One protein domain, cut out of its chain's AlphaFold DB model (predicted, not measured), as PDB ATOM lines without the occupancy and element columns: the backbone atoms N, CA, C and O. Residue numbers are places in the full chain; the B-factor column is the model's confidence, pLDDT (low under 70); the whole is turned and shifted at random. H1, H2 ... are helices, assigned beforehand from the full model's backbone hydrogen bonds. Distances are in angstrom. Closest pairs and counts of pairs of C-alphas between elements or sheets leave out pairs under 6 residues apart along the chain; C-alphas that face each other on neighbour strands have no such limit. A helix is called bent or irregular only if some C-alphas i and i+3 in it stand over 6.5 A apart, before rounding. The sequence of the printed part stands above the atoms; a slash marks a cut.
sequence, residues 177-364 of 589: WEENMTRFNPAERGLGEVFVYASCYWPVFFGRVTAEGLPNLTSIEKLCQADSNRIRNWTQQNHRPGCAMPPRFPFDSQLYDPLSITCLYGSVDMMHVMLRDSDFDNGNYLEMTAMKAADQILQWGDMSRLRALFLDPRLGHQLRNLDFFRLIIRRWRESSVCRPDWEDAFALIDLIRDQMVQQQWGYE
ATOM      1  N   TRP A 177      42.273   8.726 -83.448       61.66
ATOM      2  CA  TRP A 177      42.255  10.095 -83.972       61.66
ATOM      3  C   TRP A 177      42.106  11.148 -82.857       61.66
ATOM      4  O   TRP A 177      42.734  12.206 -82.917       61.66
ATOM      5  N   GLU A 178      41.329  10.857 -81.807       61.75
ATOM      6  CA  GLU A 178      41.038  11.802 -80.712       61.75
ATOM      7  C   GLU A 178      42.140  11.902 -79.640       61.75
ATOM      8  O   GLU A 178      42.154  12.865 -78.866       61.75
ATOM      9  N   GLU A 179      43.067  10.941 -79.574       61.25
ATOM     10  CA  GLU A 179      44.093  10.852 -78.520       61.25
ATOM     11  C   GLU A 179      45.059  12.048 -78.470       61.25
ATOM     12  O   GLU A 179      45.573  12.366 -77.399       61.25
ATOM     13  N   ASN A 180      45.272  12.750 -79.590       62.12
ATOM     14  CA  ASN A 180      46.255  13.839 -79.695       62.12
ATOM     15  C   ASN A 180      45.635  15.220 -79.986       62.12
ATOM     16  O   ASN A 180      46.352  16.143 -80.369       62.12
ATOM     17  N   MET A 181      44.316  15.374 -79.830       68.44
ATOM     18  CA  MET A 181      43.611  16.615 -80.176       68.44
ATOM     19  C   MET A 181      43.472  17.575 -78.992       68.44
ATOM     20  O   MET A 181      43.175  17.168 -77.867       68.44
ATOM     21  N   THR A 182      43.605  18.877 -79.262       74.31
ATOM     22  CA  THR A 182      43.271  19.939 -78.302       74.31
ATOM     23  C   THR A 182      41.784  19.880 -77.965       74.31
ATOM     24  O   THR A 182      40.942  19.830 -78.867       74.31
ATOM     25  N   ARG A 183      41.462  19.898 -76.666       80.19
ATOM     26  CA  ARG A 183      40.084  19.853 -76.171       80.19
ATOM     27  C   ARG A 183      39.639  21.206 -75.634       80.19
ATOM     28  O   ARG A 183      40.434  21.901 -75.008       80.19
ATOM     29  N   PHE A 184      38.374  21.545 -75.852       84.75
ATOM     30  CA  PHE A 184      37.720  22.687 -75.211       84.75
ATOM     31  C   PHE A 184      36.810  22.212 -74.077       84.75
ATOM     32  O   PHE A 184      36.397  21.052 -74.032       84.75
ATOM     33  N   ASN A 185      36.484  23.117 -73.159       85.75
ATOM     34  CA  ASN A 185      35.550  22.848 -72.077       85.75
ATOM     35  C   ASN A 185      34.354  23.813 -72.159       85.75
ATOM     36  O   ASN A 185      34.508  24.995 -71.849       85.75
ATOM     37  N   PRO A 186      33.152  23.338 -72.529       87.69
ATOM     38  CA  PRO A 186      31.943  24.166 -72.556       87.69
ATOM     39  C   PRO A 186      31.606  24.845 -71.225       87.69
ATOM     40  O   PRO A 186      31.023  25.929 -71.222       87.69
ATOM     41  N   ALA A 187      31.981  24.248 -70.089       85.62
ATOM     42  CA  ALA A 187      31.713  24.827 -68.775       85.62
ATOM     43  C   ALA A 187      32.478  26.147 -68.557       85.62
ATOM     44  O   ALA A 187      31.944  27.067 -67.943       85.62
ATOM     45  N   GLU A 188      33.675  26.294 -69.139       85.12
ATOM     46  CA  GLU A 188      34.456  27.545 -69.100       85.12
ATOM     47  C   GLU A 188      33.790  28.683 -69.890       85.12
ATOM     48  O   GLU A 188      34.088  29.854 -69.671       85.12
ATOM     49  N   ARG A 189      32.857  28.341 -70.786       85.25
ATOM     50  CA  ARG A 189      32.039  29.279 -71.569       85.25
ATOM     51  C   ARG A 189      30.691  29.579 -70.910       85.25
ATOM     52  O   ARG A 189      29.842  30.205 -71.528       85.25
ATOM     53  N   GLY A 190      30.471  29.108 -69.681       86.06
ATOM     54  CA  GLY A 190      29.209  29.299 -68.965       86.06
ATOM     55  C   GLY A 190      28.080  28.371 -69.419       86.06
ATOM     56  O   GLY A 190      26.952  28.533 -68.971       86.06
ATOM     57  N   LEU A 191      28.359  27.367 -70.261       89.06
ATOM     58  CA  LEU A 191      27.338  26.420 -70.738       89.06
ATOM     59  C   LEU A 191      27.028  25.314 -69.711       89.06
ATOM     60  O   LEU A 191      26.057  24.571 -69.854       89.06
ATOM     61  N   GLY A 192      27.841  25.222 -68.655       87.69
ATOM     62  CA  GLY A 192      27.668  24.313 -67.525       87.69
ATOM     63  C   GLY A 192      28.009  22.845 -67.815       87.69
ATOM     64  O   GLY A 192      28.408  22.459 -68.913       87.69
ATOM     65  N   GLU A 193      27.862  22.017 -66.783       87.25
ATOM     66  CA  GLU A 193      28.468  20.676 -66.699       87.25
ATOM     67  C   GLU A 193      27.722  19.596 -67.498       87.25
ATOM     68  O   GLU A 193      28.317  18.615 -67.930       87.25
ATOM     69  N   VAL A 194      26.412  19.755 -67.716       90.56
ATOM     70  CA  VAL A 194      25.591  18.739 -68.414       90.56
ATOM     71  C   VAL A 194      25.518  19.001 -69.918       90.56
ATOM     72  O   VAL A 194      25.082  18.125 -70.661       90.56
ATOM     73  N   PHE A 195      25.994  20.158 -70.393       93.00
ATOM     74  CA  PHE A 195      25.854  20.594 -71.785       93.00
ATOM     75  C   PHE A 195      26.306  19.537 -72.794       93.00
ATOM     76  O   PHE A 195      25.527  19.144 -73.657       93.00
ATOM     77  N   VAL A 196      27.522  19.002 -72.634       91.25
ATOM     78  CA  VAL A 196      28.080  17.979 -73.538       91.25
ATOM     79  C   VAL A 196      27.170  16.757 -73.610       91.25
ATOM     80  O   VAL A 196      26.864  16.263 -74.694       91.25
ATOM     81  N   TYR A 197      26.712  16.266 -72.454       90.62
ATOM     82  CA  TYR A 197      25.824  15.110 -72.421       90.62
ATOM     83  C   TYR A 197      24.479  15.426 -73.074       90.62
ATOM     84  O   TYR A 197      24.014  14.666 -73.923       90.62
ATOM     85  N   ALA A 198      23.865  16.550 -72.704       93.25
ATOM     86  CA  ALA A 198      22.585  16.958 -73.254       93.25
ATOM     87  C   ALA A 198      22.670  17.068 -74.780       93.25
ATOM     88  O   ALA A 198      21.904  16.394 -75.463       93.25
ATOM     89  N   SER A 199      23.651  17.803 -75.315       93.25
ATOM     90  CA  SER A 199      23.849  18.009 -76.755       93.25
ATOM     91  C   SER A 199      24.075  16.713 -77.536       93.25
ATOM     92  O   SER A 199      23.511  16.564 -78.618       93.25
ATOM     93  N   CYS A 200      24.869  15.774 -77.015       90.75
ATOM     94  CA  CYS A 200      25.212  14.550 -77.743       90.75
ATOM     95  C   CYS A 200      24.149  13.446 -77.637       90.75
ATOM     96  O   CYS A 200      24.047  12.614 -78.537       90.75
ATOM     97  N   TYR A 201      23.381  13.391 -76.544       90.94
ATOM     98  CA  TYR A 201      22.506  12.245 -76.268       90.94
ATOM     99  C   TYR A 201      21.011  12.546 -76.370       90.94
ATOM    100  O   TYR A 201      20.240  11.601 -76.534       90.94
ATOM    101  N   TRP A 202      20.571  13.810 -76.348       94.44
ATOM    102  CA  TRP A 202      19.156  14.119 -76.599       94.44
ATOM    103  C   TRP A 202      18.626  13.547 -77.929       94.44
ATOM    104  O   TRP A 202      17.532  12.982 -77.887       94.44
ATOM    105  N   PRO A 203      19.371  13.538 -79.065       93.62
ATOM    106  CA  PRO A 203      18.858  12.989 -80.322       93.62
ATOM    107  C   PRO A 203      18.650  11.469 -80.238       93.62
ATOM    108  O   PRO A 203      17.729  10.920 -80.835       93.62
ATOM    109  N   VAL A 204      19.468  10.776 -79.434       91.38
ATOM    110  CA  VAL A 204      19.352   9.326 -79.210       91.38
ATOM    111  C   VAL A 204      18.039   8.984 -78.507       91.38
ATOM    112  O   VAL A 204      17.375   8.016 -78.877       91.38
ATOM    113  N   PHE A 205      17.659   9.763 -77.492       91.31
ATOM    114  CA  PHE A 205      16.392   9.562 -76.785       91.31
ATOM    115  C   PHE A 205      15.200  10.054 -77.607       91.31
ATOM    116  O   PHE A 205      14.160   9.399 -77.625       91.31
ATOM    117  N   PHE A 206      15.371  11.143 -78.355       94.00
ATOM    118  CA  PHE A 206      14.370  11.682 -79.272       94.00
ATOM    119  C   PHE A 206      13.929  10.662 -80.332       94.00
ATOM    120  O   PHE A 206      12.746  10.581 -80.655       94.00
ATOM    121  N   GLY A 207      14.849   9.809 -80.791       91.56
ATOM    122  CA  GLY A 207      14.561   8.719 -81.728       91.56
ATOM    123  C   GLY A 207      13.839   7.509 -81.127       91.56
ATOM    124  O   GLY A 207      13.377   6.649 -81.874       91.56
ATOM    125  N   ARG A 208      13.744   7.412 -79.794       88.44
ATOM    126  CA  ARG A 208      13.230   6.228 -79.076       88.44
ATOM    127  C   ARG A 208      11.918   6.456 -78.339       88.44
ATOM    128  O   ARG A 208      11.277   5.480 -77.959       88.44
ATOM    129  N   VAL A 209      11.542   7.708 -78.096       87.00
ATOM    130  CA  VAL A 209      10.287   8.028 -77.408       87.00
ATOM    131  C   VAL A 209       9.072   7.666 -78.259       87.00
ATOM    132  O   VAL A 209       9.054   7.881 -79.472       87.00
ATOM    133  N   THR A 210       8.054   7.122 -77.601       83.62
ATOM    134  CA  THR A 210       6.761   6.758 -78.193       83.62
ATOM    135  C   THR A 210       5.730   7.862 -77.969       83.62
ATOM    136  O   THR A 210       5.954   8.768 -77.162       83.62
ATOM    137  N   ALA A 211       4.582   7.767 -78.646       78.25
ATOM    138  CA  ALA A 211       3.478   8.732 -78.573       78.25
ATOM    139  C   ALA A 211       3.070   9.181 -77.146       78.25
ATOM    140  O   ALA A 211       2.703  10.338 -76.954       78.25
ATOM    141  N   GLU A 212       3.157   8.301 -76.145       72.88
ATOM    142  CA  GLU A 212       2.781   8.580 -74.744       72.88
ATOM    143  C   GLU A 212       3.821   9.429 -73.981       72.88
ATOM    144  O   GLU A 212       3.502  10.053 -72.973       72.88
ATOM    145  N   GLY A 213       5.068   9.486 -74.461       74.56
ATOM    146  CA  GLY A 213       6.196  10.154 -73.798       74.56
ATOM    147  C   GLY A 213       6.866  11.236 -74.644       74.56
ATOM    148  O   GLY A 213       8.049  11.517 -74.447       74.56
ATOM    149  N   LEU A 214       6.156  11.797 -75.624       83.25
ATOM    150  CA  LEU A 214       6.715  12.797 -76.530       83.25
ATOM    151  C   LEU A 214       7.042  14.109 -75.789       83.25
ATOM    152  O   LEU A 214       6.232  14.576 -74.983       83.25
ATOM    153  N   PRO A 215       8.202  14.738 -76.061       84.31
ATOM    154  CA  PRO A 215       8.522  16.050 -75.514       84.31
ATOM    155  C   PRO A 215       7.561  17.121 -76.043       84.31
ATOM    156  O   PRO A 215       6.932  16.964 -77.091       84.31
ATOM    157  N   ASN A 216       7.484  18.244 -75.327       87.00
ATOM    158  CA  ASN A 216       6.725  19.409 -75.768       87.00
ATOM    159  C   ASN A 216       7.235  19.892 -77.143       87.00
ATOM    160  O   ASN A 216       8.411  20.231 -77.292       87.00
ATOM    161  N   LEU A 217       6.337  19.942 -78.134       90.44
ATOM    162  CA  LEU A 217       6.650  20.351 -79.504       90.44
ATOM    163  C   LEU A 217       7.276  21.751 -79.555       90.44
ATOM    164  O   LEU A 217       8.294  21.938 -80.211       90.44
ATOM    165  N   THR A 218       6.753  22.702 -78.778       91.81
ATOM    166  CA  THR A 218       7.287  24.070 -78.698       91.81
ATOM    167  C   THR A 218       8.726  24.095 -78.185       91.81
ATOM    168  O   THR A 218       9.527  24.926 -78.610       91.81
ATOM    169  N   SER A 219       9.087  23.184 -77.278       92.75
ATOM    170  CA  SER A 219      10.463  23.054 -76.790       92.75
ATOM    171  C   SER A 219      11.402  22.569 -77.894       92.75
ATOM    172  O   SER A 219      12.513  23.081 -78.017       92.75
ATOM    173  N   ILE A 220      10.948  21.629 -78.728       94.94
ATOM    174  CA  ILE A 220      11.711  21.133 -79.881       94.94
ATOM    175  C   ILE A 220      11.851  22.215 -80.956       94.94
ATOM    176  O   ILE A 220      12.960  22.440 -81.437       94.94
ATOM    177  N   GLU A 221      10.768  22.924 -81.284       95.06
ATOM    178  CA  GLU A 221      10.781  24.043 -82.235       95.06
ATOM    179  C   GLU A 221      11.745  25.150 -81.801       95.06
ATOM    180  O   GLU A 221      12.547  25.611 -82.605       95.06
ATOM    181  N   LYS A 222      11.734  25.530 -80.516       94.31
ATOM    182  CA  LYS A 222      12.666  26.526 -79.962       94.31
ATOM    183  C   LYS A 222      14.115  26.051 -79.965       94.31
ATOM    184  O   LYS A 222      15.018  26.837 -80.231       94.31
ATOM    185  N   LEU A 223      14.355  24.782 -79.630       95.00
ATOM    186  CA  LEU A 223      15.703  24.215 -79.601       95.00
ATOM    187  C   LEU A 223      16.313  24.147 -81.008       95.00
ATOM    188  O   LEU A 223      17.500  24.419 -81.183       95.00
ATOM    189  N   CYS A 224      15.491  23.790 -81.994       95.00
ATOM    190  CA  CYS A 224      15.903  23.555 -83.374       95.00
ATOM    191  C   CYS A 224      15.553  24.717 -84.310       95.00
ATOM    192  O   CYS A 224      15.551  24.523 -85.522       95.00
ATOM    193  N   GLN A 225      15.225  25.892 -83.770       95.00
ATOM    194  CA  GLN A 225      14.845  27.056 -84.560       95.00
ATOM    195  C   GLN A 225      15.951  27.380 -85.573       95.00
ATOM    196  O   GLN A 225      17.121  27.500 -85.182       95.00
ATOM    197  N   ALA A 226      15.570  27.534 -86.843       91.75
ATOM    198  CA  ALA A 226      16.488  27.899 -87.916       91.75
ATOM    199  C   ALA A 226      17.264  29.180 -87.566       91.75
ATOM    200  O   ALA A 226      16.725  30.101 -86.952       91.75
ATOM    201  N   ASP A 227      18.553  29.203 -87.907       87.31
ATOM    202  CA  ASP A 227      19.484  30.312 -87.644       87.31
ATOM    203  C   ASP A 227      19.634  30.739 -86.169       87.31
ATOM    204  O   ASP A 227      20.216  31.783 -85.864       87.31
ATOM    205  N   SER A 228      19.175  29.920 -85.217       92.75
ATOM    206  CA  SER A 228      19.367  30.196 -83.793       92.75
ATOM    207  C   SER A 228      20.772  29.826 -83.303       92.75
ATOM    208  O   SER A 228      21.439  28.904 -83.784       92.75
ATOM    209  N   ASN A 229      21.227  30.500 -82.246       92.00
ATOM    210  CA  ASN A 229      22.463  30.111 -81.566       92.00
ATOM    211  C   ASN A 229      22.347  28.720 -80.925       92.00
ATOM    212  O   ASN A 229      23.345  28.011 -80.845       92.00
ATOM    213  N   ARG A 230      21.140  28.300 -80.515       94.25
ATOM    214  CA  ARG A 230      20.908  26.991 -79.885       94.25
ATOM    215  C   ARG A 230      21.207  25.849 -80.841       94.25
ATOM    216  O   ARG A 230      22.003  24.978 -80.494       94.25
ATOM    217  N   ILE A 231      20.631  25.885 -82.047       92.50
ATOM    218  CA  ILE A 231      20.898  24.856 -83.053       92.50
ATOM    219  C   ILE A 231      22.378  24.871 -83.440       92.50
ATOM    220  O   ILE A 231      22.990  23.812 -83.500       92.50
ATOM    221  N   ARG A 232      22.997  26.052 -83.576       90.62
ATOM    222  CA  ARG A 232      24.434  26.179 -83.864       90.62
ATOM    223  C   ARG A 232      25.318  25.585 -82.768       90.62
ATOM    224  O   ARG A 232      26.228  24.816 -83.057       90.62
ATOM    225  N   ASN A 233      25.059  25.906 -81.507       92.25
ATOM    226  CA  ASN A 233      25.814  25.376 -80.373       92.25
ATOM    227  C   ASN A 233      25.644  23.862 -80.249       92.25
ATOM    228  O   ASN A 233      26.623  23.139 -80.054       92.25
ATOM    229  N   TRP A 234      24.410  23.377 -80.396       91.94
ATOM    230  CA  TRP A 234      24.131  21.952 -80.385       91.94
ATOM    231  C   TRP A 234      24.863  21.232 -81.516       91.94
ATOM    232  O   TRP A 234      25.550  20.251 -81.240       91.94
ATOM    233  N   THR A 235      24.773  21.704 -82.761       88.69
ATOM    234  CA  THR A 235      25.447  21.048 -83.885       88.69
ATOM    235  C   THR A 235      26.955  21.081 -83.686       88.69
ATOM    236  O   THR A 235      27.586  20.032 -83.737       88.69
ATOM    237  N   GLN A 236      27.550  22.214 -83.318       87.50
ATOM    238  CA  GLN A 236      28.989  22.274 -83.059       87.50
ATOM    239  C   GLN A 236      29.435  21.265 -81.980       87.50
ATOM    240  O   GLN A 236      30.439  20.572 -82.168       87.50
ATOM    241  N   GLN A 237      28.670  21.090 -80.901       90.00
ATOM    242  CA  GLN A 237      28.994  20.116 -79.853       90.00
ATOM    243  C   GLN A 237      28.703  18.656 -80.249       90.00
ATOM    244  O   GLN A 237      29.503  17.769 -79.954       90.00
ATOM    245  N   ASN A 238      27.584  18.378 -80.924       87.81
ATOM    246  CA  ASN A 238      27.147  17.022 -81.290       87.81
ATOM    247  C   ASN A 238      28.183  16.291 -82.158       87.81
ATOM    248  O   ASN A 238      28.373  15.083 -82.045       87.81
ATOM    249  N   HIS A 239      28.910  17.054 -82.969       82.31
ATOM    250  CA  HIS A 239      29.952  16.572 -83.873       82.31
ATOM    251  C   HIS A 239      31.310  16.405 -83.181       82.31
ATOM    252  O   HIS A 239      32.278  15.973 -83.807       82.31
ATOM    253  N   ARG A 240      31.388  16.751 -81.890       84.38
ATOM    254  CA  ARG A 240      32.584  16.705 -81.046       84.38
ATOM    255  C   ARG A 240      32.275  16.101 -79.663       84.38
ATOM    256  O   ARG A 240      32.514  16.766 -78.659       84.38
ATOM    257  N   PRO A 241      31.786  14.849 -79.540       80.00
ATOM    258  CA  PRO A 241      31.496  14.247 -78.232       80.00
ATOM    259  C   PRO A 241      32.670  14.249 -77.240       80.00
ATOM    260  O   PRO A 241      32.448  14.341 -76.038       80.00
ATOM    261  N   GLY A 242      33.915  14.175 -77.730       78.69
ATOM    262  CA  GLY A 242      35.134  14.288 -76.915       78.69
ATOM    263  C   GLY A 242      35.627  15.724 -76.680       78.69
ATOM    264  O   GLY A 242      36.724  15.908 -76.154       78.69
ATOM    265  N   CYS A 243      34.857  16.727 -77.112       84.44
ATOM    266  CA  CYS A 243      35.211  18.145 -77.137       84.44
ATOM    267  C   CYS A 243      36.532  18.445 -77.865       84.44
ATOM    268  O   CYS A 243      37.262  19.349 -77.471       84.44
ATOM    269  N   ALA A 244      36.861  17.696 -78.920       82.31
ATOM    270  CA  ALA A 244      37.991  18.011 -79.793       82.31
ATOM    271  C   ALA A 244      37.708  19.296 -80.591       82.31
ATOM    272  O   ALA A 244      36.601  19.457 -81.095       82.31
ATOM    273  N   MET A 245      38.685  20.198 -80.720       77.56
ATOM    274  CA  MET A 245      38.545  21.442 -81.497       77.56
ATOM    275  C   MET A 245      38.106  21.204 -82.960       77.56
ATOM    276  O   MET A 245      37.078  21.760 -83.368       77.56
ATOM    277  N   PRO A 246      38.795  20.363 -83.758       75.44
ATOM    278  CA  PRO A 246      38.324  20.036 -85.100       75.44
ATOM    279  C   PRO A 246      37.037  19.187 -85.047       75.44
ATOM    280  O   PRO A 246      36.953  18.250 -84.247       75.44
ATOM    281  N   PRO A 247      36.024  19.482 -85.888       74.81
ATOM    282  CA  PRO A 247      34.820  18.662 -85.971       74.81
ATOM    283  C   PRO A 247      35.136  17.284 -86.555       74.81
ATOM    284  O   PRO A 247      35.988  17.158 -87.433       74.81
ATOM    285  N   ARG A 248      34.383  16.256 -86.141       70.25
ATOM    286  CA  ARG A 248      34.471  14.924 -86.764       70.25
ATOM    287  C   ARG A 248      34.051  14.934 -88.241       70.25
ATOM    288  O   ARG A 248      34.558  14.135 -89.018       70.25
ATOM    289  N   PHE A 249      33.116  15.807 -88.619       69.25
ATOM    290  CA  PHE A 249      32.647  16.000 -89.994       69.25
ATOM    291  C   PHE A 249      32.087  17.422 -90.181       69.25
ATOM    292  O   PHE A 249      31.604  18.007 -89.205       69.25
ATOM    293  N   PRO A 250      32.171  18.003 -91.398       66.69
ATOM    294  CA  PRO A 250      31.625  19.326 -91.668       66.69
ATOM    295  C   PRO A 250      30.103  19.290 -91.536       66.69
ATOM    296  O   PRO A 250      29.443  18.410 -92.089       66.69
ATOM    297  N   PHE A 251      29.554  20.243 -90.791       73.19
ATOM    298  CA  PHE A 251      28.122  20.333 -90.559       73.19
ATOM    299  C   PHE A 251      27.713  21.791 -90.426       73.19
ATOM    300  O   PHE A 251      28.169  22.494 -89.523       73.19
ATOM    301  N   ASP A 252      26.857  22.236 -91.337       81.06
ATOM    302  CA  ASP A 252      26.367  23.605 -91.372       81.06
ATOM    303  C   ASP A 252      24.977  23.678 -90.738       81.06
ATOM    304  O   ASP A 252      24.006  23.156 -91.283       81.06
ATOM    305  N   SER A 253      24.875  24.338 -89.582       83.06
ATOM    306  CA  SER A 253      23.603  24.517 -88.876       83.06
ATOM    307  C   SER A 253      22.544  25.259 -89.692       83.06
ATOM    308  O   SER A 253      21.365  25.054 -89.424       83.06
ATOM    309  N   GLN A 254      22.930  26.077 -90.678       86.44
ATOM    310  CA  GLN A 254      21.994  26.838 -91.521       86.44
ATOM    311  C   GLN A 254      21.145  25.937 -92.429       86.44
ATOM    312  O   GLN A 254      20.141  26.366 -92.997       86.44
ATOM    313  N   LEU A 255      21.531  24.670 -92.582       86.56
ATOM    314  CA  LEU A 255      20.812  23.698 -93.402       86.56
ATOM    315  C   LEU A 255      19.719  22.939 -92.636       86.56
ATOM    316  O   LEU A 255      19.080  22.064 -93.224       86.56
ATOM    317  N   TYR A 256      19.519  23.245 -91.351       91.31
ATOM    318  CA  TYR A 256      18.641  22.495 -90.460       91.31
ATOM    319  C   TYR A 256      17.612  23.387 -89.769       91.31
ATOM    320  O   TYR A 256      17.880  24.521 -89.387       91.31
ATOM    321  N   ASP A 257      16.435  22.811 -89.568       95.00
ATOM    322  CA  ASP A 257      15.299  23.398 -88.868       95.00
ATOM    323  C   ASP A 257      14.568  22.309 -88.055       95.00
ATOM    324  O   ASP A 257      14.973  21.134 -88.100       95.00
ATOM    325  N   PRO A 258      13.494  22.631 -87.304       96.50
ATOM    326  CA  PRO A 258      12.843  21.649 -86.440       96.50
ATOM    327  C   PRO A 258      12.328  20.414 -87.186       96.50
ATOM    328  O   PRO A 258      12.431  19.296 -86.666       96.50
ATOM    329  N   LEU A 259      11.823  20.582 -88.413       96.94
ATOM    330  CA  LEU A 259      11.348  19.466 -89.229       96.94
ATOM    331  C   LEU A 259      12.513  18.583 -89.683       96.94
ATOM    332  O   LEU A 259      12.458  17.367 -89.510       96.94
ATOM    333  N   SER A 260      13.590  19.181 -90.191       94.94
ATOM    334  CA  SER A 260      14.780  18.460 -90.654       94.94
ATOM    335  C   SER A 260      15.411  17.633 -89.532       94.94
ATOM    336  O   SER A 260      15.712  16.453 -89.721       94.94
ATOM    337  N   ILE A 261      15.547  18.214 -88.335       94.88
ATOM    338  CA  ILE A 261      16.083  17.513 -87.161       94.88
ATOM    339  C   ILE A 261      15.155  16.388 -86.706       94.88
ATOM    340  O   ILE A 261      15.623  15.295 -86.383       94.88
ATOM    341  N   THR A 262      13.842  16.610 -86.738       96.19
ATOM    342  CA  THR A 262      12.854  15.575 -86.403       96.19
ATOM    343  C   THR A 262      12.866  14.421 -87.397       96.19
ATOM    344  O   THR A 262      12.785  13.261 -86.995       96.19
ATOM    345  N   CYS A 263      13.030  14.703 -88.686       95.19
ATOM    346  CA  CYS A 263      13.157  13.678 -89.714       95.19
ATOM    347  C   CYS A 263      14.426  12.829 -89.555       95.19
ATOM    348  O   CYS A 263      14.368  11.624 -89.796       95.19
ATOM    349  N   LEU A 264      15.540  13.435 -89.135       92.12
ATOM    350  CA  LEU A 264      16.813  12.736 -88.938       92.12
ATOM    351  C   LEU A 264      16.883  11.947 -87.628       92.12
ATOM    352  O   LEU A 264      17.340  10.806 -87.619       92.12
ATOM    353  N   TYR A 265      16.464  12.561 -86.523       93.31
ATOM    354  CA  TYR A 265      16.737  12.050 -85.179       93.31
ATOM    355  C   TYR A 265      15.483  11.737 -84.366       93.31
ATOM    356  O   TYR A 265      15.584  11.050 -83.355       93.31
ATOM    357  N   GLY A 266      14.311  12.231 -84.763       93.75
ATOM    358  CA  GLY A 266      13.061  12.008 -84.039       93.75
ATOM    359  C   GLY A 266      12.467  10.627 -84.289       93.75
ATOM    360  O   GLY A 266      12.696  10.000 -85.327       93.75
ATOM    361  N   SER A 267      11.657  10.140 -83.352       92.69
ATOM    362  CA  SER A 267      10.844   8.944 -83.574       92.69
ATOM    363  C   SER A 267       9.800   9.179 -84.675       92.69
ATOM    364  O   SER A 267       9.474  10.319 -85.020       92.69
ATOM    365  N   VAL A 268       9.268   8.097 -85.250       92.12
ATOM    366  CA  VAL A 268       8.198   8.182 -86.261       92.12
ATOM    367  C   VAL A 268       6.958   8.874 -85.680       92.12
ATOM    368  O   VAL A 268       6.363   9.725 -86.339       92.12
ATOM    369  N   ASP A 269       6.630   8.594 -84.415       92.44
ATOM    370  CA  ASP A 269       5.536   9.253 -83.691       92.44
ATOM    371  C   ASP A 269       5.747  10.768 -83.598       92.44
ATOM    372  O   ASP A 269       4.838  11.543 -83.901       92.44
ATOM    373  N   MET A 270       6.958  11.208 -83.236       93.12
ATOM    374  CA  MET A 270       7.269  12.635 -83.176       93.12
ATOM    375  C   MET A 270       7.215  13.292 -84.554       93.12
ATOM    376  O   MET A 270       6.715  14.404 -84.683       93.12
ATOM    377  N   MET A 271       7.690  12.612 -85.600       95.06
ATOM    378  CA  MET A 271       7.580  13.125 -86.963       95.06
ATOM    379  C   MET A 271       6.117  13.351 -87.358       95.06
ATOM    380  O   MET A 271       5.796  14.384 -87.940       95.06
ATOM    381  N   HIS A 272       5.212  12.438 -86.997       93.62
ATOM    382  CA  HIS A 272       3.782  12.627 -87.231       93.62
ATOM    383  C   HIS A 272       3.190  13.785 -86.422       93.62
ATOM    384  O   HIS A 272       2.382  14.537 -86.961       93.62
ATOM    385  N   VAL A 273       3.595  13.959 -85.160       93.94
ATOM    386  CA  VAL A 273       3.173  15.111 -84.345       93.94
ATOM    387  C   VAL A 273       3.677  16.422 -84.947       93.94
ATOM    388  O   VAL A 273       2.877  17.329 -85.154       93.94
ATOM    389  N   MET A 274       4.952  16.497 -85.331       95.44
ATOM    390  CA  MET A 274       5.543  17.649 -86.020       95.44
ATOM    391  C   MET A 274       4.770  17.970 -87.311       95.44
ATOM    392  O   MET A 274       4.364  19.108 -87.525       95.44
ATOM    393  N   LEU A 275       4.474  16.970 -88.146       95.31
ATOM    394  CA  LEU A 275       3.707  17.158 -89.383       95.31
ATOM    395  C   LEU A 275       2.233  17.502 -89.177       95.31
ATOM    396  O   LEU A 275       1.625  18.053 -90.090       95.31
ATOM    397  N   ARG A 276       1.642  17.211 -88.016       93.81
ATOM    398  CA  ARG A 276       0.228  17.494 -87.731       93.81
ATOM    399  C   ARG A 276       0.027  18.834 -87.032       93.81
ATOM    400  O   ARG A 276      -0.855  19.590 -87.431       93.81
ATOM    401  N   ASP A 277       0.834  19.110 -86.015       93.88
ATOM    402  CA  ASP A 277       0.542  20.144 -85.019       93.88
ATOM    403  C   ASP A 277       1.392  21.409 -85.189       93.88
ATOM    404  O   ASP A 277       1.021  22.456 -84.662       93.88
ATOM    405  N   SER A 278       2.490  21.346 -85.951       94.44
ATOM    406  CA  SER A 278       3.361  22.512 -86.149       94.44
ATOM    407  C   SER A 278       2.748  23.558 -87.068       94.44
ATOM    408  O   SER A 278       2.007  23.234 -88.008       94.44
ATOM    409  N   ASP A 279       3.135  24.806 -86.832       93.62
ATOM    410  CA  ASP A 279       2.871  25.944 -87.705       93.62
ATOM    411  C   ASP A 279       4.101  26.223 -88.580       93.62
ATOM    412  O   ASP A 279       5.027  26.912 -88.165       93.62
ATOM    413  N   PHE A 280       4.127  25.666 -89.791       93.19
ATOM    414  CA  PHE A 280       5.266  25.800 -90.710       93.19
ATOM    415  C   PHE A 280       5.429  27.203 -91.305       93.19
ATOM    416  O   PHE A 280       6.449  27.469 -91.935       93.19
ATOM    417  N   ASP A 281       4.448  28.088 -91.104       87.44
ATOM    418  CA  ASP A 281       4.516  29.487 -91.525       87.44
ATOM    419  C   ASP A 281       5.106  30.383 -90.421       87.44
ATOM    420  O   ASP A 281       5.360  31.572 -90.639       87.44
ATOM    421  N   ASN A 282       5.350  29.829 -89.226       82.12
ATOM    422  CA  ASN A 282       6.076  30.538 -88.187       82.12
ATOM    423  C   ASN A 282       7.563  30.655 -88.579       82.12
ATOM    424  O   ASN A 282       8.134  29.792 -89.243       82.12
ATOM    425  N   GLY A 283       8.219  31.746 -88.180       85.81
ATOM    426  CA  GLY A 283       9.611  32.034 -88.559       85.81
ATOM    427  C   GLY A 283      10.664  31.082 -87.972       85.81
ATOM    428  O   GLY A 283      11.836  31.447 -87.943       85.81
ATOM    429  N   ASN A 284      10.275  29.909 -87.457       91.44
ATOM    430  CA  ASN A 284      11.204  28.920 -86.913       91.44
ATOM    431  C   ASN A 284      11.705  27.915 -87.959       91.44
ATOM    432  O   ASN A 284      12.673  27.202 -87.683       91.44
ATOM    433  N   TYR A 285      11.055  27.842 -89.123       94.88
ATOM    434  CA  TYR A 285      11.361  26.890 -90.192       94.88
ATOM    435  C   TYR A 285      12.098  27.553 -91.354       94.88
ATOM    436  O   TYR A 285      11.953  28.750 -91.606       94.88
ATOM    437  N   LEU A 286      12.872  26.755 -92.092       94.19
ATOM    438  CA  LEU A 286      13.514  27.217 -93.319       94.19
ATOM    439  C   LEU A 286      12.499  27.327 -94.462       94.19
ATOM    440  O   LEU A 286      11.511  26.590 -94.531       94.19
ATOM    441  N   GLU A 287      12.799  28.195 -95.430       91.94
ATOM    442  CA  GLU A 287      12.065  28.215 -96.692       91.94
ATOM    443  C   GLU A 287      12.191  26.851 -97.388       91.94
ATOM    444  O   GLU A 287      13.274  26.261 -97.462       91.94
ATOM    445  N   MET A 288      11.064  26.341 -97.895       93.06
ATOM    446  CA  MET A 288      10.970  24.988 -98.446       93.06
ATOM    447  C   MET A 288      11.429  23.909 -97.442       93.06
ATOM    448  O   MET A 288      12.148  22.976 -97.812       93.06
ATOM    449  N   THR A 289      11.018  24.029 -96.171       95.19
ATOM    450  CA  THR A 289      11.373  23.115 -95.065       95.19
ATOM    451  C   THR A 289      11.281  21.629 -95.427       95.19
ATOM    452  O   THR A 289      12.183  20.856 -95.108       95.19
ATOM    453  N   ALA A 290      10.268  21.205 -96.194       96.56
ATOM    454  CA  ALA A 290      10.140  19.805 -96.590       96.56
ATOM    455  C   ALA A 290      11.228  19.372 -97.580       96.56
ATOM    456  O   ALA A 290      11.717  18.249 -97.485       96.56
ATOM    457  N   MET A 291      11.642  20.256 -98.497       95.75
ATOM    458  CA  MET A 291      12.769  20.006 -99.403       95.75
ATOM    459  C   MET A 291      14.079  19.877 -98.621       95.75
ATOM    460  O   MET A 291      14.875  18.983 -98.906       95.75
ATOM    461  N   LYS A 292      14.291  20.734 -97.613       94.94
ATOM    462  CA  LYS A 292      15.468  20.666 -96.734       94.94
ATOM    463  C   LYS A 292      15.481  19.365 -95.937       94.94
ATOM    464  O   LYS A 292      16.462  18.631 -96.007       94.94
ATOM    465  N   ALA A 293      14.373  19.023 -95.284       95.94
ATOM    466  CA  ALA A 293      14.233  17.773 -94.547       95.94
ATOM    467  C   ALA A 293      14.452  16.546 -95.448       95.94
ATOM    468  O   ALA A 293      15.151  15.610 -95.058       95.94
ATOM    469  N   ALA A 294      13.921  16.565 -96.674       96.12
ATOM    470  CA  ALA A 294      14.122  15.490 -97.635       96.12
ATOM    471  C   ALA A 294      15.587  15.368 -98.087       96.12
ATOM    472  O   ALA A 294      16.101  14.253 -98.154       96.12
ATOM    473  N   ASP A 295      16.290  16.482 -98.326       93.25
ATOM    474  CA  ASP A 295      17.730  16.472 -98.622       93.25
ATOM    475  C   ASP A 295      18.538  15.825 -97.486       93.25
ATOM    476  O   ASP A 295      19.441  15.019 -97.723       93.25
ATOM    477  N   GLN A 296      18.178  16.128 -96.238       90.50
ATOM    478  CA  GLN A 296      18.828  15.532 -95.075       90.50
ATOM    479  C   GLN A 296      18.534  14.034 -94.944       90.50
ATOM    480  O   GLN A 296      19.456  13.259 -94.684       90.50
ATOM    481  N   ILE A 297      17.289  13.600 -95.175       92.38
ATOM    482  CA  ILE A 297      16.945  12.169 -95.190       92.38
ATOM    483  C   ILE A 297      17.760  11.432 -96.260       92.38
ATOM    484  O   ILE A 297      18.348  10.394 -95.965       92.38
ATOM    485  N   LEU A 298      17.848  11.998 -97.469       90.62
ATOM    486  CA  LEU A 298      18.583  11.400 -98.585       90.62
ATOM    487  C   LEU A 298      20.080  11.229 -98.284       90.62
ATOM    488  O   LEU A 298      20.686  10.257 -98.731       90.62
ATOM    489  N   GLN A 299      20.676  12.150 -97.523       85.62
ATOM    490  CA  GLN A 299      22.086  12.073 -97.138       85.62
ATOM    491  C   GLN A 299      22.331  11.143 -95.943       85.62
ATOM    492  O   GLN A 299      23.210  10.285 -96.002       85.62
ATOM    493  N   TRP A 300      21.568  11.308 -94.859       84.69
ATOM    494  CA  TRP A 300      21.928  10.765 -93.540       84.69
ATOM    495  C   TRP A 300      20.808   9.980 -92.847       84.69
ATOM    496  O   TRP A 300      21.068   9.314 -91.847       84.69
ATOM    497  N   GLY A 301      19.569  10.069 -93.337       86.38
ATOM    498  CA  GLY A 301      18.383   9.567 -92.640       86.38
ATOM    499  C   GLY A 301      17.830   8.246 -93.174       86.38
ATOM    500  O   GLY A 301      18.420   7.584 -94.028       86.38
ATOM    501  N   ASP A 302      16.668   7.877 -92.640       88.44
ATOM    502  CA  ASP A 302      15.874   6.704 -93.023       88.44
ATOM    503  C   ASP A 302      14.942   7.046 -94.199       88.44
ATOM    504  O   ASP A 302      14.051   7.892 -94.062       88.44
ATOM    505  N   MET A 303      15.148   6.391 -95.347       89.75
ATOM    506  CA  MET A 303      14.445   6.686 -96.604       89.75
ATOM    507  C   MET A 303      12.931   6.474 -96.515       89.75
ATOM    508  O   MET A 303      12.174   7.190 -97.178       89.75
ATOM    509  N   SER A 304      12.464   5.581 -95.636       87.88
ATOM    510  CA  SER A 304      11.035   5.299 -95.450       87.88
ATOM    511  C   SER A 304      10.228   6.539 -95.028       87.88
ATOM    512  O   SER A 304       9.027   6.650 -95.297       87.88
ATOM    513  N   ARG A 305      10.897   7.533 -94.428       91.81
ATOM    514  CA  ARG A 305      10.302   8.796 -93.968       91.81
ATOM    515  C   ARG A 305       9.961   9.758 -95.102       91.81
ATOM    516  O   ARG A 305       9.067  10.590 -94.935       91.81
ATOM    517  N   LEU A 306      10.606   9.636 -96.266       93.94
ATOM    518  CA  LEU A 306      10.348  10.512 -97.416       93.94
ATOM    519  C   LEU A 306       8.889  10.440 -97.864       93.94
ATOM    520  O   LEU A 306       8.287  11.460 -98.198       93.94
ATOM    521  N   ARG A 307       8.290   9.246 -97.811       93.81
ATOM    522  CA  ARG A 307       6.893   9.040 -98.197       93.81
ATOM    523  C   ARG A 307       5.925   9.851 -97.338       93.81
ATOM    524  O   ARG A 307       4.949  10.374 -97.871       93.81
ATOM    525  N   ALA A 308       6.191   9.979 -96.038       93.62
ATOM    526  CA  ALA A 308       5.354  10.765 -95.138       93.62
ATOM    527  C   ALA A 308       5.410  12.264 -95.479       93.62
ATOM    528  O   ALA A 308       4.360  12.893 -95.566       93.62
ATOM    529  N   LEU A 309       6.599  12.811 -95.764       95.88
ATOM    530  CA  LEU A 309       6.745  14.202 -96.221       95.88
ATOM    531  C   LEU A 309       6.062  14.437 -97.572       95.88
ATOM    532  O   LEU A 309       5.377  15.435 -97.773       95.88
ATOM    533  N   PHE A 310       6.244  13.504 -98.505       95.94
ATOM    534  CA  PHE A 310       5.728  13.612 -99.866       95.94
ATOM    535  C   PHE A 310       4.194  13.611 -99.923       95.94
ATOM    536  O   PHE A 310       3.597  14.311-100.745       95.94
ATOM    537  N   LEU A 311       3.558  12.826 -99.049       94.12
ATOM    538  CA  LEU A 311       2.103  12.696 -98.958       94.12
ATOM    539  C   LEU A 311       1.446  13.710 -98.016       94.12
ATOM    540  O   LEU A 311       0.216  13.763 -97.963       94.12
ATOM    541  N   ASP A 312       2.227  14.504 -97.285       95.25
ATOM    542  CA  ASP A 312       1.677  15.490 -96.364       95.25
ATOM    543  C   ASP A 312       0.816  16.528 -97.119       95.25
ATOM    544  O   ASP A 312       1.254  17.087 -98.134       95.25
ATOM    545  N   PRO A 313      -0.420  16.812 -96.667       93.62
ATOM    546  CA  PRO A 313      -1.317  17.719 -97.377       93.62
ATOM    547  C   PRO A 313      -0.852  19.180 -97.349       93.62
ATOM    548  O   PRO A 313      -1.204  19.932 -98.257       93.62
ATOM    549  N   ARG A 314      -0.077  19.588 -96.335       94.75
ATOM    550  CA  ARG A 314       0.388  20.969 -96.157       94.75
ATOM    551  C   ARG A 314       1.712  21.191 -96.873       94.75
ATOM    552  O   ARG A 314       1.853  22.167 -97.599       94.75
ATOM    553  N   LEU A 315       2.646  20.251 -96.748       95.69
ATOM    554  CA  LEU A 315       4.020  20.390 -97.230       95.69
ATOM    555  C   LEU A 315       4.338  19.601 -98.501       95.69
ATOM    556  O   LEU A 315       5.245  19.980 -99.238       95.69
ATOM    557  N   GLY A 316       3.589  18.547 -98.828       93.31
ATOM    558  CA  GLY A 316       3.931  17.649 -99.937       93.31
ATOM    559  C   GLY A 316       3.974  18.330-101.309       93.31
ATOM    560  O   GLY A 316       4.577  17.813-102.246       93.31
ATOM    561  N   HIS A 317       3.353  19.504-101.473       93.31
ATOM    562  CA  HIS A 317       3.479  20.301-102.701       93.31
ATOM    563  C   HIS A 317       4.919  20.801-102.942       93.31
ATOM    564  O   HIS A 317       5.326  20.946-104.094       93.31
ATOM    565  N   GLN A 318       5.716  20.983-101.882       95.38
ATOM    566  CA  GLN A 318       7.130  21.366-101.962       95.38
ATOM    567  C   GLN A 318       8.019  20.250-102.531       95.38
ATOM    568  O   GLN A 318       9.121  20.535-102.990       95.38
ATOM    569  N   LEU A 319       7.547  18.998-102.520       95.69
ATOM    570  CA  LEU A 319       8.281  17.826-103.015       95.69
ATOM    571  C   LEU A 319       7.714  17.268-104.328       95.69
ATOM    572  O   LEU A 319       8.416  16.606-105.082       95.69
ATOM    573  N   ARG A 320       6.446  17.539-104.651       93.69
ATOM    574  CA  ARG A 320       5.788  17.070-105.885       93.69
ATOM    575  C   ARG A 320       6.125  17.947-107.098       93.69
ATOM    576  O   ARG A 320       5.240  18.394-107.826       93.69
ATOM    577  N   ASN A 321       7.415  18.193-107.305       91.62
ATOM    578  CA  ASN A 321       7.981  18.967-108.408       91.62
ATOM    579  C   ASN A 321       9.267  18.313-108.932       91.62
ATOM    580  O   ASN A 321       9.840  17.433-108.295       91.62
ATOM    581  N   LEU A 322       9.721  18.765-110.099       88.19
ATOM    582  CA  LEU A 322      10.889  18.210-110.774       88.19
ATOM    583  C   LEU A 322      12.196  18.378-109.979       88.19
ATOM    584  O   LEU A 322      13.065  17.508-110.045       88.19
ATOM    585  N   ASP A 323      12.340  19.463-109.216       90.25
ATOM    586  CA  ASP A 323      13.571  19.755-108.477       90.25
ATOM    587  C   ASP A 323      13.819  18.750-107.351       90.25
ATOM    588  O   ASP A 323      14.964  18.361-107.117       90.25
ATOM    589  N   PHE A 324      12.759  18.229-106.730       94.06
ATOM    590  CA  PHE A 324      12.880  17.130-105.773       94.06
ATOM    591  C   PHE A 324      13.415  15.845-106.422       94.06
ATOM    592  O   PHE A 324      14.299  15.186-105.876       94.06
ATOM    593  N   PHE A 325      12.952  15.489-107.622       91.19
ATOM    594  CA  PHE A 325      13.470  14.303-108.318       91.19
ATOM    595  C   PHE A 325      14.900  14.512-108.824       91.19
ATOM    596  O   PHE A 325      15.707  13.583-108.781       91.19
ATOM    597  N   ARG A 326      15.265  15.739-109.220       86.62
ATOM    598  CA  ARG A 326      16.669  16.101-109.480       86.62
ATOM    599  C   ARG A 326      17.527  15.942-108.227       86.62
ATOM    600  O   ARG A 326      18.645  15.442-108.324       86.62
ATOM    601  N   LEU A 327      17.006  16.326-107.063       89.44
ATOM    602  CA  LEU A 327      17.676  16.140-105.779       89.44
ATOM    603  C   LEU A 327      17.905  14.652-105.467       89.44
ATOM    604  O   LEU A 327      19.032  14.291-105.132       89.44
ATOM    605  N   ILE A 328      16.887  13.797-105.639       90.00
ATOM    606  CA  ILE A 328      17.007  12.334-105.496       90.00
ATOM    607  C   ILE A 328      18.136  11.805-106.388       90.00
ATOM    608  O   ILE A 328      19.041  11.142-105.889       90.00
ATOM    609  N   ILE A 329      18.138  12.145-107.682       84.69
ATOM    610  CA  ILE A 329      19.168  11.687-108.632       84.69
ATOM    611  C   ILE A 329      20.560  12.190-108.232       84.69
ATOM    612  O   ILE A 329      21.525  11.424-108.255       84.69
ATOM    613  N   ARG A 330      20.680  13.469-107.847       85.06
ATOM    614  CA  ARG A 330      21.950  14.062-107.407       85.06
ATOM    615  C   ARG A 330      22.519  13.308-106.205       85.06
ATOM    616  O   ARG A 330      23.678  12.906-106.243       85.06
ATOM    617  N   ARG A 331      21.707  13.082-105.168       85.06
ATOM    618  CA  ARG A 331      22.133  12.379-103.948       85.06
ATOM    619  C   ARG A 331      22.412  10.904-104.189       85.06
ATOM    620  O   ARG A 331      23.387  10.388-103.657       85.06
ATOM    621  N   TRP A 332      21.635  10.256-105.052       83.06
ATOM    622  CA  TRP A 332      21.900   8.885-105.476       83.06
ATOM    623  C   TRP A 332      23.269   8.754-106.148       83.06
ATOM    624  O   TRP A 332      24.034   7.854-105.816       83.06
ATOM    625  N   ARG A 333      23.630   9.707-107.019       75.31
ATOM    626  CA  ARG A 333      24.945   9.759-107.674       75.31
ATOM    627  C   ARG A 333      26.097  10.066-106.708       75.31
ATOM    628  O   ARG A 333      27.190   9.538-106.889       75.31
ATOM    629  N   GLU A 334      25.887  10.956-105.740       74.38
ATOM    630  CA  GLU A 334      26.895  11.337-104.735       74.38
ATOM    631  C   GLU A 334      27.118  10.254-103.668       74.38
ATOM    632  O   GLU A 334      28.151  10.256-102.998       74.38
ATOM    633  N   SER A 335      26.173   9.323-103.517       68.00
ATOM    634  CA  SER A 335      26.248   8.217-102.567       68.00
ATOM    635  C   SER A 335      27.365   7.243-102.962       68.00
ATOM    636  O   SER A 335      27.153   6.263-103.669       68.00
ATOM    637  N   SER A 336      28.581   7.497-102.473       48.12
ATOM    638  CA  SER A 336      29.744   6.607-102.627       48.12
ATOM    639  C   SER A 336      29.547   5.243-101.951       48.12
ATOM    640  O   SER A 336      30.223   4.272-102.292       48.12
ATOM    641  N   VAL A 337      28.593   5.157-101.018       53.00
ATOM    642  CA  VAL A 337      28.138   3.924-100.377       53.00
ATOM    643  C   VAL A 337      26.858   3.467-101.072       53.00
ATOM    644  O   VAL A 337      25.877   4.205-101.124       53.00
ATOM    645  N   CYS A 338      26.855   2.247-101.606       51.06
ATOM    646  CA  CYS A 338      25.666   1.621-102.181       51.06
ATOM    647  C   CYS A 338      24.647   1.367-101.056       51.06
ATOM    648  O   CYS A 338      24.676   0.331-100.393       51.06
ATOM    649  N   ARG A 339      23.806   2.366-100.770       67.38
ATOM    650  CA  ARG A 339      22.696   2.257 -99.824       67.38
ATOM    651  C   ARG A 339      21.630   1.337-100.434       67.38
ATOM    652  O   ARG A 339      21.178   1.614-101.542       67.38
ATOM    653  N   PRO A 340      21.231   0.237 -99.776       59.25
ATOM    654  CA  PRO A 340      20.269  -0.702-100.352       59.25
ATOM    655  C   PRO A 340      18.821  -0.175-100.358       59.25
ATOM    656  O   PRO A 340      17.962  -0.797-100.968       59.25
ATOM    657  N   ASP A 341      18.537   0.951 -99.698       75.25
ATOM    658  CA  ASP A 341      17.189   1.465 -99.416       75.25
ATOM    659  C   ASP A 341      16.728   2.612-100.339       75.25
ATOM    660  O   ASP A 341      15.749   3.296-100.052       75.25
ATOM    661  N   TRP A 342      17.384   2.811-101.489       85.88
ATOM    662  CA  TRP A 342      16.931   3.780-102.505       85.88
ATOM    663  C   TRP A 342      15.579   3.421-103.142       85.88
ATOM    664  O   TRP A 342      14.938   4.288-103.739       85.88
ATOM    665  N   GLU A 343      15.122   2.174-102.995       85.19
ATOM    666  CA  GLU A 343      13.807   1.730-103.469       85.19
ATOM    667  C   GLU A 343      12.672   2.601-102.915       85.19
ATOM    668  O   GLU A 343      11.781   2.981-103.673       85.19
ATOM    669  N   ASP A 344      12.738   3.008-101.642       87.12
ATOM    670  CA  ASP A 344      11.715   3.858-101.018       87.12
ATOM    671  C   ASP A 344      11.651   5.258-101.650       87.12
ATOM    672  O   ASP A 344      10.566   5.822-101.820       87.12
ATOM    673  N   ALA A 345      12.800   5.818-102.042       88.94
ATOM    674  CA  ALA A 345      12.865   7.113-102.715       88.94
ATOM    675  C   ALA A 345      12.332   7.025-104.153       88.94
ATOM    676  O   ALA A 345      11.566   7.887-104.589       88.94
ATOM    677  N   PHE A 346      12.689   5.967-104.890       88.06
ATOM    678  CA  PHE A 346      12.207   5.762-106.257       88.06
ATOM    679  C   PHE A 346      10.731   5.363-106.317       88.06
ATOM    680  O   PHE A 346      10.043   5.758-107.256       88.06
ATOM    681  N   ALA A 347      10.198   4.692-105.292       90.38
ATOM    682  CA  ALA A 347       8.774   4.369-105.192       90.38
ATOM    683  C   ALA A 347       7.870   5.620-105.191       90.38
ATOM    684  O   ALA A 347       6.689   5.537-105.530       90.38
ATOM    685  N   LEU A 348       8.403   6.804-104.863       91.44
ATOM    686  CA  LEU A 348       7.650   8.062-104.932       91.44
ATOM    687  C   LEU A 348       7.271   8.456-106.366       91.44
ATOM    688  O   LEU A 348       6.268   9.144-106.560       91.44
ATOM    689  N   ILE A 349       8.021   7.991-107.371       88.19
ATOM    690  CA  ILE A 349       7.727   8.207-108.797       88.19
ATOM    691  C   ILE A 349       6.350   7.634-109.146       88.19
ATOM    692  O   ILE A 349       5.570   8.256-109.872       88.19
ATOM    693  N   ASP A 350       6.008   6.478-108.575       88.62
ATOM    694  CA  ASP A 350       4.739   5.804-108.844       88.62
ATOM    695  C   ASP A 350       3.530   6.608-108.359       88.62
ATOM    696  O   ASP A 350       2.452   6.511-108.942       88.62
ATOM    697  N   LEU A 351       3.715   7.455-107.343       88.88
ATOM    698  CA  LEU A 351       2.652   8.272-106.756       88.88
ATOM    699  C   LEU A 351       2.279   9.493-107.607       88.88
ATOM    700  O   LEU A 351       1.214  10.072-107.399       88.88
ATOM    701  N   ILE A 352       3.136   9.899-108.546       90.31
ATOM    702  CA  ILE A 352       2.915  11.074-109.403       90.31
ATOM    703  C   ILE A 352       3.128  10.778-110.889       90.31
ATOM    704  O   ILE A 352       3.293  11.699-111.691       90.31
ATOM    705  N   ARG A 353       3.112   9.499-111.271       85.31
ATOM    706  CA  ARG A 353       3.385   9.042-112.637       85.31
ATOM    707  C   ARG A 353       2.573   9.805-113.686       85.31
ATOM    708  O   ARG A 353       3.132  10.242-114.688       85.31
ATOM    709  N   ASP A 354       1.288  10.032-113.428       85.44
ATOM    710  CA  ASP A 354       0.409  10.773-114.339       85.44
ATOM    711  C   ASP A 354       0.890  12.215-114.560       85.44
ATOM    712  O   ASP A 354       0.957  12.680-115.698       85.44
ATOM    713  N   GLN A 355       1.292  12.909-113.490       84.94
ATOM    714  CA  GLN A 355       1.832  14.266-113.567       84.94
ATOM    715  C   GLN A 355       3.178  14.287-114.303       84.94
ATOM    716  O   GLN A 355       3.400  15.154-115.147       84.94
ATOM    717  N   MET A 356       4.051  13.310-114.037       84.00
ATOM    718  CA  MET A 356       5.347  13.186-114.715       84.00
ATOM    719  C   MET A 356       5.194  12.973-116.223       84.00
ATOM    720  O   MET A 356       5.965  13.534-117.001       84.00
ATOM    721  N   VAL A 357       4.195  12.188-116.640       81.88
ATOM    722  CA  VAL A 357       3.872  11.963-118.056       81.88
ATOM    723  C   VAL A 357       3.289  13.229-118.681       81.88
ATOM    724  O   VAL A 357       3.770  13.666-119.725       81.88
ATOM    725  N   GLN A 358       2.291  13.844-118.040       81.12
ATOM    726  CA  GLN A 358       1.641  15.058-118.549       81.12
ATOM    727  C   GLN A 358       2.626  16.218-118.721       81.12
ATOM    728  O   GLN A 358       2.544  16.948-119.706       81.12
ATOM    729  N   GLN A 359       3.560  16.375-117.785       79.00
ATOM    730  CA  GLN A 359       4.544  17.458-117.784       79.00
ATOM    731  C   GLN A 359       5.891  17.065-118.412       79.00
ATOM    732  O   GLN A 359       6.835  17.842-118.357       79.00
ATOM    733  N   GLN A 360       5.991  15.876-119.015       77.62
ATOM    734  CA  GLN A 360       7.182  15.393-119.731       77.62
ATOM    735  C   GLN A 360       8.483  15.339-118.900       77.62
ATOM    736  O   GLN A 360       9.585  15.350-119.452       77.62
ATOM    737  N   TRP A 361       8.386  15.186-117.576       82.56
ATOM    738  CA  TRP A 361       9.544  15.175-116.670       82.56
ATOM    739  C   TRP A 361      10.525  14.034-116.940       82.56
ATOM    740  O   TRP A 361      11.716  14.179-116.685       82.56
ATOM    741  N   GLY A 362      10.047  12.903-117.469       67.38
ATOM    742  CA  GLY A 362      10.902  11.760-117.797       67.38
ATOM    743  C   GLY A 362      12.020  12.119-118.781       67.38
ATOM    744  O   GLY A 362      13.143  11.657-118.617       67.38
ATOM    745  N   TYR A 363      11.749  12.998-119.753       62.94
ATOM    746  CA  TYR A 363      12.785  13.493-120.662       62.94
ATOM    747  C   TYR A 363      13.820  14.342-119.913       62.94
ATOM    748  O   TYR A 363      15.016  14.106-120.050       62.94
ATOM    749  N   GLU A 364      13.376  15.269-119.060       68.00
ATOM    750  CA  GLU A 364      14.273  16.145-118.295       68.00
ATOM    751  C   GLU A 364      15.142  15.383-117.283       68.00
ATOM    752  O   GLU A 364      16.334  15.669-117.159       68.00
TER     753      GLU A 364
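This is residues 177 to 364 of the 589 residues of an uncharacterized protein of Aspergillus vadensis (strain CBS 113365 / IMI 142717 / IBT 24658) (UniProt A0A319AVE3). The domain is an elongated stack of helix pairs in which the chain winds in stacked turns: H5, H7 and H9 make one row, H6, H8 and H10 a second beside it, and the two rows run opposite ways. H2, H3 and H4 form a group beyond H5, with H4 crosswise to H2 and H3 and H1 farther out beyond H2; H11 and H12 lie at the other end. The printed part has 188 residues with twelve named helices, H1 to H12 in chain order, and no named strand, and its class is all helix. It is compact, with a radius of gyration of the C-alphas of 18.2 A, and spans 61 by 37 by 27 A.

H9, residues 322 to 334, touches H7, residues 289 to 300, at a shallow tilt of 18 degrees, the same way; their closest C-alphas, of Leu 298 and Arg 331, are 6.5 A apart. H10, residues 342 to 351, is close to H9 but not clearly touching, with C-alphas 328 and 345 at 7.2 A. H10 touches H8, residues 303 to 311, closest at C-alphas 304 and 344, 5.8 A apart. H7 and H8 form a hairpin, closest at C-alphas 297 and 303, 6.2 A apart. The hub is H5, residues 258 to 265, which touches H7 the same way at 19 degrees, a shallow tilt, with C-alphas 260 and 293 at 4.0 A. H5 and H6, residues 268 to 277, form a hairpin, closest at C-alphas 262 and 271, 5.8 A apart. H2, residues 195 to 206, only just touches H5, with 3 pairs of C-alphas within 8 A, through residues 203 to 206 alone, and so does H3, residues 217 to 223, also with 3 pairs; the closest are C-alphas 203 and 265, 5.4 A, and 221 and 258, 5.3 A. With residues 196 to 200 alone, H2 touches H4, residues 229 to 238, about perpendicular at 87 degrees, C-alphas 200 and 238 being 4.7 A apart. H1, residues 186 to 189, and H2 only just touch, only at the corner, with 3 pairs within 8 A, closest at C-alphas 186 and 195, 7.1 A. H11, residues 353 to 358, and H10 meet only through their link; H12, residues 361 to 364, is close to H9 but not clearly touching, with C-alphas 322 and 361 at 6.8 A. Every O i to N i+4 pair is within hydrogen-bond range in H3, H4, H5, H6, H7, H9 and H11; H2 has 6 of 8, H8 3 of 5, and H10 2 of 6, beside 6 of 7 O i to N i+3 pairs, while H1 and H12 are too short for such a pair.

H1 begins at C-alpha 186, (31.943, 24.166, -72.556). H9 measures 18.4 A from first to last C-alpha, H2 16.4 A, H7 16.3 A and H10 15.6 A. H2 is irregular, with C-alphas 200 and 203 7.0 A apart. H12 ends at C-alpha 364, (14.273, 16.145, -118.295).

The C-alphas farthest apart, of Glu 188 and Gln 358, are 60.6 A apart. The printed part has no cut. The links from H4 to H5, 19 residues, and from H6 to H7, 11 residues, are long. The mean pLDDT of the printed part is 86.8; residues 177 to 181, 249 to 250, 335 to 340 and 362 to 364 are under 70.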